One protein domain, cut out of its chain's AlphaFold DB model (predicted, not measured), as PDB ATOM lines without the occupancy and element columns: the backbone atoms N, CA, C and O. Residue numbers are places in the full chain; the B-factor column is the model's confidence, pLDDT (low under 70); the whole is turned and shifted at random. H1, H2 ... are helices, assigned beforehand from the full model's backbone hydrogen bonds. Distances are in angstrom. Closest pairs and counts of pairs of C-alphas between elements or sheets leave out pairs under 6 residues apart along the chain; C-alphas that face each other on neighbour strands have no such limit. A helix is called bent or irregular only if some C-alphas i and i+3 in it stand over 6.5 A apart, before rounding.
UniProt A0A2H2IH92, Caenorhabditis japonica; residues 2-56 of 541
ATOM      1  N   TYR A   2     154.550 128.634  95.317       82.44
ATOM      2  CA  TYR A   2     154.938 129.731  94.399       82.44
ATOM      3  C   TYR A   2     153.779 130.627  93.970       82.44
ATOM      4  O   TYR A   2     153.919 131.842  93.953       82.44
ATOM      5  N   LYS A   3     152.624 130.020  93.691       80.88
ATOM      6  CA  LYS A   3     151.388 130.746  93.402       80.88
ATOM      7  C   LYS A   3     150.900 131.569  94.601       80.88
ATOM      8  O   LYS A   3     150.441 132.684  94.414       80.88
ATOM      9  N   ASP A   4     151.032 131.030  95.810       76.19
ATOM     10  CA  ASP A   4     150.533 131.657  97.043       76.19
ATOM     11  C   ASP A   4     151.449 132.796  97.519       76.19
ATOM     12  O   ASP A   4     150.976 133.779  98.067       76.19
ATOM     13  N   LEU A   5     152.757 132.676  97.268       75.38
ATOM     14  CA  LEU A   5     153.778 133.691  97.551       75.38
ATOM     15  C   LEU A   5     154.016 134.640  96.362       75.38
ATOM     16  O   LEU A   5     154.925 135.463  96.413       75.38
ATOM     17  N   ASN A   6     153.238 134.493  95.283       81.38
ATOM     18  CA  ASN A   6     153.351 135.260  94.041       81.38
ATOM     19  C   ASN A   6     154.803 135.384  93.519       81.38
ATOM     20  O   ASN A   6     155.270 136.462  93.156       81.38
ATOM     21  N   VAL A   7     155.536 134.267  93.528       83.31
ATOM     22  CA  VAL A   7     156.964 134.224  93.177       83.31
ATOM     23  C   VAL A   7     157.131 134.336  91.666       83.31
ATOM     24  O   VAL A   7     156.582 133.521  90.916       83.31
ATOM     25  N   ALA A   8     157.918 135.318  91.222       86.19
ATOM     26  CA  ALA A   8     158.218 135.532  89.810       86.19
ATOM     27  C   ALA A   8     158.897 134.302  89.177       86.19
ATOM     28  O   ALA A   8     159.594 133.553  89.863       86.19
ATOM     29  N   ALA A   9     158.668 134.063  87.882       84.88
ATOM     30  CA  ALA A   9     159.053 132.818  87.209       84.88
ATOM     31  C   ALA A   9     160.564 132.535  87.286       84.88
ATOM     32  O   ALA A   9     160.971 131.389  87.456       84.88
ATOM     33  N   GLU A  10     161.384 133.584  87.240       86.62
ATOM     34  CA  GLU A  10     162.840 133.544  87.377       86.62
ATOM     35  C   GLU A  10     163.320 133.055  88.752       86.62
ATOM     36  O   GLU A  10     164.416 132.513  88.869       86.62
ATOM     37  N   HIS A  11     162.480 133.182  89.780       83.62
ATOM     38  CA  HIS A  11     162.767 132.739  91.141       83.62
ATOM     39  C   HIS A  11     162.125 131.377  91.457       83.62
ATOM     40  O   HIS A  11     162.199 130.917  92.592       83.62
ATOM     41  N   GLN A  12     161.495 130.690  90.496       86.50
ATOM     42  CA  GLN A  12     160.874 129.373  90.710       86.50
ATOM     43  C   GLN A  12     161.859 128.213  90.480       86.50
ATOM     44  O   GLN A  12     161.641 127.352  89.629       86.50
ATOM     45  N   THR A  13     162.960 128.186  91.234       86.88
ATOM     46  CA  THR A  13     164.111 127.298  90.977       86.88
ATOM     47  C   THR A  13     164.103 125.969  91.746       86.88
ATOM     48  O   THR A  13     164.963 125.124  91.505       86.88
ATOM     49  N   VAL A  14     163.138 125.731  92.645       87.19
ATOM     50  CA  VAL A  14     163.085 124.507  93.466       87.19
ATOM     51  C   VAL A  14     162.689 123.302  92.614       87.19
ATOM     52  O   VAL A  14     161.575 123.225  92.081       87.19
ATOM     53  N   ALA A  15     163.591 122.321  92.544       82.38
ATOM     54  CA  ALA A  15     163.361 121.059  91.857       82.38
ATOM     55  C   ALA A  15     162.247 120.241  92.535       82.38
ATOM     56  O   ALA A  15     162.143 120.166  93.762       82.38
ATOM     57  N   LYS A  16     161.398 119.607  91.720       83.50
ATOM     58  CA  LYS A  16     160.286 118.766  92.183       83.50
ATOM     59  C   LYS A  16     160.511 117.321  91.760       83.50
ATOM     60  O   LYS A  16     160.981 117.057  90.657       83.50
ATOM     61  N   SER A  17     160.118 116.387  92.616       82.56
ATOM     62  CA  SER A  17     160.022 114.973  92.264       82.56
ATOM     63  C   SER A  17     158.919 114.734  91.228       82.56
ATOM     64  O   SER A  17     158.063 115.590  90.993       82.56
ATOM     65  N   SER A  18     158.875 113.525  90.662       78.94
ATOM     66  CA  SER A  18     157.799 113.081  89.760       78.94
ATOM     67  C   SER A  18     156.396 113.141  90.385       78.94
ATOM     68  O   SER A  18     155.406 113.154  89.663       78.94
ATOM     69  N   GLN A  19     156.301 113.226  91.718       81.75
ATOM     70  CA  GLN A  19     155.053 113.409  92.468       81.75
ATOM     71  C   GLN A  19     154.765 114.882  92.822       81.75
ATOM     72  O   GLN A  19     153.866 115.164  93.612       81.75
ATOM     73  N   GLY A  20     155.545 115.833  92.297       80.50
ATOM     74  CA  GLY A  20     155.356 117.266  92.532       80.50
ATOM     75  C   GLY A  20     155.818 117.772  93.904       80.50
ATOM     76  O   GLY A  20     155.482 118.898  94.269       80.50
ATOM     77  N   LYS A  21     156.583 116.977  94.667       79.81
ATOM     78  CA  LYS A  21     157.111 117.352  95.993       79.81
ATOM     79  C   LYS A  21     158.551 117.854  95.890       79.81
ATOM     80  O   LYS A  21     159.343 117.262  95.165       79.81
ATOM     81  N   ALA A  22     158.889 118.905  96.628       83.12
ATOM     82  CA  ALA A  22     160.258 119.405  96.758       83.12
ATOM     83  C   ALA A  22     160.957 118.789  97.978       83.12
ATOM     84  O   ALA A  22     160.294 118.474  98.971       83.12
ATOM     85  N   ALA A  23     162.282 118.633  97.922       86.69
ATOM     86  CA  ALA A  23     163.057 118.270  99.103       86.69
ATOM     87  C   ALA A  23     163.129 119.456 100.077       86.69
ATOM     88  O   ALA A  23     163.206 120.616  99.676       86.69
ATOM     89  N   LEU A  24     163.121 119.154 101.377       83.88
ATOM     90  CA  LEU A  24     163.099 120.171 102.433       83.88
ATOM     91  C   LEU A  24     164.392 121.005 102.454       83.88
ATOM     92  O   LEU A  24     164.354 122.197 102.740       83.88
ATOM     93  N   ILE A  25     165.518 120.380 102.091       85.62
ATOM     94  CA  ILE A  25     166.835 121.019 101.974       85.62
ATOM     95  C   ILE A  25     166.852 122.005 100.799       85.62
ATOM     96  O   ILE A  25     167.219 123.160 100.989       85.62
ATOM     97  N   ASP A  26     166.381 121.585  99.622       86.00
ATOM     98  CA  ASP A  26     166.323 122.438  98.424       86.00
ATOM     99  C   ASP A  26     165.394 123.638  98.635       86.00
ATOM    100  O   ASP A  26     165.701 124.755  98.222       86.00
ATOM    101  N   PHE A  27     164.273 123.424  99.332       85.06
ATOM    102  CA  PHE A  27     163.399 124.516  99.751       85.06
ATOM    103  C   PHE A  27     164.090 125.462 100.741       85.06
ATOM    104  O   PHE A  27     163.942 126.673 100.610       85.06
ATOM    105  N   GLY A  28     164.850 124.935 101.707       81.88
ATOM    106  CA  GLY A  28     165.605 125.743 102.666       81.88
ATOM    107  C   GLY A  28     166.646 126.645 101.996       81.88
ATOM    108  O   GLY A  28     166.711 127.830 102.311       81.88
ATOM    109  N   ILE A  29     167.394 126.110 101.027       85.81
ATOM    110  CA  ILE A  29     168.370 126.875 100.230       85.81
ATOM    111  C   ILE A  29     167.654 127.961  99.424       85.81
ATOM    112  O   ILE A  29     168.003 129.137  99.513       85.81
ATOM    113  N   TRP A  30     166.592 127.588  98.707       89.25
ATOM    114  CA  TRP A  30     165.790 128.539  97.944       89.25
ATOM    115  C   TRP A  30     165.218 129.663  98.814       89.25
ATOM    116  O   TRP A  30     165.258 130.827  98.420       89.25
ATOM    117  N   ALA A  31     164.697 129.329  99.998       83.75
ATOM    118  CA  ALA A  31     164.119 130.289 100.931       83.75
ATOM    119  C   ALA A  31     165.158 131.291 101.451       83.75
ATOM    120  O   ALA A  31     164.824 132.455 101.658       83.75
ATOM    121  N   GLN A  32     166.406 130.852 101.636       83.56
ATOM    122  CA  GLN A  32     167.512 131.711 102.049       83.56
ATOM    123  C   GLN A  32     167.959 132.652 100.921       83.56
ATOM    124  O   GLN A  32     168.189 133.833 101.163       83.56
ATOM    125  N   GLU A  33     168.042 132.155  99.684       86.62
ATOM    126  CA  GLU A  33     168.393 132.964  98.506       86.62
ATOM    127  C   GLU A  33     167.288 133.956  98.119       86.62
ATOM    128  O   GLU A  33     167.562 135.017  97.563       86.62
ATOM    129  N   ASN A  34     166.035 133.623  98.429       85.56
ATOM    130  CA  ASN A  34     164.859 134.393  98.047       85.56
ATOM    131  C   ASN A  34     164.090 134.896  99.283       85.56
ATOM    132  O   ASN A  34     162.854 134.860  99.325       85.56
ATOM    133  N   GLU A  35     164.832 135.381 100.287       82.00
ATOM    134  CA  GLU A  35     164.327 135.768 101.614       82.00
ATOM    135  C   GLU A  35     163.115 136.709 101.537       82.00
ATOM    136  O   GLU A  35     162.170 136.571 102.306       82.00
ATOM    137  N   GLN A  36     163.083 137.620 100.561       82.69
ATOM    138  CA  GLN A  36     161.991 138.577 100.355       82.69
ATOM    139  C   GLN A  36     160.592 137.946 100.258       82.69
ATOM    140  O   GLN A  36     159.637 138.545 100.746       82.69
ATOM    141  N   TYR A  37     160.459 136.741  99.688       81.50
ATOM    142  CA  TYR A  37     159.161 136.061  99.586       81.50
ATOM    143  C   TYR A  37     158.797 135.317 100.871       81.50
ATOM    144  O   TYR A  37     157.623 135.113 101.161       81.50
ATOM    145  N   VAL A  38     159.795 134.882 101.642       81.19
ATOM    146  CA  VAL A  38     159.594 134.024 102.820       81.19
ATOM    147  C   VAL A  38     159.533 134.844 104.107       81.19
ATOM    148  O   VAL A  38     158.912 134.419 105.079       81.19
ATOM    149  N   LYS A  39     160.103 136.052 104.108       82.31
ATOM    150  CA  LYS A  39     160.182 136.952 105.260       82.31
ATOM    151  C   LYS A  39     158.818 137.283 105.853       82.31
ATOM    152  O   LYS A  39     158.673 137.265 107.071       82.31
ATOM    153  N   GLU A  40     157.812 137.529 105.016       78.31
ATOM    154  CA  GLU A  40     156.452 137.810 105.489       78.31
ATOM    155  C   GLU A  40     155.810 136.583 106.151       78.31
ATOM    156  O   GLU A  40     155.173 136.706 107.200       78.31
ATOM    157  N   TYR A  41     156.024 135.392 105.583       81.62
ATOM    158  CA  TYR A  41     155.508 134.138 106.130       81.62
ATOM    159  C   TYR A  41     156.212 133.758 107.435       81.62
ATOM    160  O   TYR A  41     155.562 133.361 108.399       81.62
ATOM    161  N   TYR A  42     157.533 133.936 107.494       83.88
ATOM    162  CA  TYR A  42     158.329 133.734 108.699       83.88
ATOM    163  C   TYR A  42     157.923 134.710 109.810       83.88
ATOM    164  O   TYR A  42     157.643 134.280 110.926       83.88
ATOM    165  N   SER A  43     157.797 136.005 109.495       85.56
ATOM    166  CA  SER A  43     157.274 137.025 110.416       85.56
ATOM    167  C   SER A  43     155.884 136.640 110.935       85.56
ATOM    168  O   SER A  43     155.644 136.658 112.141       85.56
ATOM    169  N   MET A  44     154.983 136.192 110.056       86.31
ATOM    170  CA  MET A  44     153.650 135.739 110.452       86.31
ATOM    171  C   MET A  44     153.699 134.498 111.356       86.31
ATOM    172  O   MET A  44     152.983 134.443 112.352       86.31
ATOM    173  N   ALA A  45     154.551 133.515 111.052       88.88
ATOM    174  CA  ALA A  45     154.724 132.321 111.876       88.88
ATOM    175  C   ALA A  45     155.252 132.669 113.277       88.88
ATOM    176  O   ALA A  45     154.735 132.155 114.272       88.88
ATOM    177  N   LEU A  46     156.214 133.595 113.369       90.94
ATOM    178  CA  LEU A  46     156.694 134.130 114.643       90.94
ATOM    179  C   LEU A  46     155.577 134.847 115.408       90.94
ATOM    180  O   LEU A  46     155.394 134.597 116.596       90.94
ATOM    181  N   GLN A  47     154.796 135.695 114.735       91.81
ATOM    182  CA  GLN A  47     153.658 136.383 115.345       91.81
ATOM    183  C   GLN A  47     152.625 135.386 115.886       91.81
ATOM    184  O   GLN A  47     152.191 135.521 117.025       91.81
ATOM    185  N   VAL A  48     152.275 134.341 115.135       91.81
ATOM    186  CA  VAL A  48     151.355 133.292 115.607       91.81
ATOM    187  C   VAL A  48     151.935 132.553 116.815       91.81
ATOM    188  O   VAL A  48     151.240 132.386 117.818       91.81
ATOM    189  N   GLY A  49     153.202 132.142 116.753       93.19
ATOM    190  CA  GLY A  49     153.860 131.423 117.845       93.19
ATOM    191  C   GLY A  49     153.934 132.245 119.130       93.19
ATOM    192  O   GLY A  49     153.546 131.784 120.202       93.19
ATOM    193  N   HIS A  50     154.384 133.490 119.036       94.88
ATOM    194  CA  HIS A  50     154.559 134.332 120.209       94.88
ATOM    195  C   HIS A  50     153.235 134.931 120.688       94.88
ATOM    196  O   HIS A  50     152.875 134.752 121.847       94.88
ATOM    197  N   ILE A  51     152.463 135.581 119.818       93.94
ATOM    198  CA  ILE A  51     151.257 136.311 120.231       93.94
ATOM    199  C   ILE A  51     150.069 135.368 120.435       93.94
ATOM    200  O   ILE A  51     149.444 135.383 121.493       93.94
ATOM    201  N   CYS A  52     149.745 134.526 119.451       90.31
ATOM    202  CA  CYS A  52     148.542 133.693 119.529       90.31
ATOM    203  C   CYS A  52     148.722 132.488 120.464       90.31
ATOM    204  O   CYS A  52     147.803 132.162 121.217       90.31
ATOM    205  N   LEU A  53     149.892 131.836 120.444       89.94
ATOM    206  CA  LEU A  53     150.184 130.701 121.335       89.94
ATOM    207  C   LEU A  53     150.790 131.141 122.680       89.94
ATOM    208  O   LEU A  53     150.775 130.374 123.646       89.94
ATOM    209  N   GLY A  54     151.257 132.388 122.783       87.81
ATOM    210  CA  GLY A  54     151.781 132.966 124.021       87.81
ATOM    211  C   GLY A  54     153.224 132.573 124.338       87.81
ATOM    212  O   GLY A  54     153.628 132.701 125.495       87.81
ATOM    213  N   LEU A  55     154.002 132.079 123.365       91.94
ATOM    214  CA  LEU A  55     155.411 131.742 123.579       91.94
ATOM    215  C   LEU A  55     156.208 133.003 123.930       91.94
ATOM    216  O   LEU A  55     156.073 134.036 123.273       91.94
ATOM    217  N   ARG A  56     157.062 132.934 124.956       91.62
ATOM    218  CA  ARG A  56     157.882 134.081 125.366       91.62
ATOM    219  C   ARG A  56     158.971 134.345 124.313       91.62
ATOM    220  O   ARG A  56     159.669 133.397 123.956       91.62
TER     221      ARG A  56
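AT A GLANCE: This is residues 2 to 56 of the 541 residues of a protein of Caenorhabditis japonica (UniProt A0A2H2IH92). Two helices meet near their ends and make an L: the long arm is H2, the short arm is H1, and the corner lies at the tight link between them. The long stretch of residues 2 to 23, with no named element, begins near this corner and runs back alongside H1 as an open loop, while residues 48 to 54, of which 48 to 52 belong to H2, stick out at the other end. The printed part has 55 residues with two named helices, H1 then H2 along the chain, and no named strand; the class is all helix, with 28 residues in the helices. The whole is loose, with a radius of gyration of the C-alphas of 13.6 A, and elongated, with spans of 40 by 22 by 18 A.

IN THESE COORDINATES: H2, the longest helix, holds residues 35 to 52 and measures 24.0 A from C-alpha 35 at (164.327, 135.768, 101.614) to C-alpha 52 at (148.542, 133.693, 119.529). It is only just irregular: C-alphas 37 and 40 are 6.7 A apart. H1 holds residues 24 to 33 and measures 14.4 A, beginning at C-alpha 24 at (163.099, 120.171, 102.433).

HOW THE PARTS SIT: H2 and H1 are close but not clearly touching, with 2 pairs of C-alphas within 8 A. Their closest C-alphas are those of Val 38 and Ala 31, 6.2 A apart. Their lines are only just about perpendicular, at 70.4 degrees, and that of H2 is a rough one. In H1 every O i to N i+4 pair is within hydrogen-bond range; in H2, 12 of 14 are.

THE WHOLE: The two C-alphas farthest apart are those of Ser 18 and Arg 56, at 41.3 A. The printed part has no cut, and the link from H1 to H2 is tight. The mean pLDDT of the printed part is 85.1, and no printed residue is under 70.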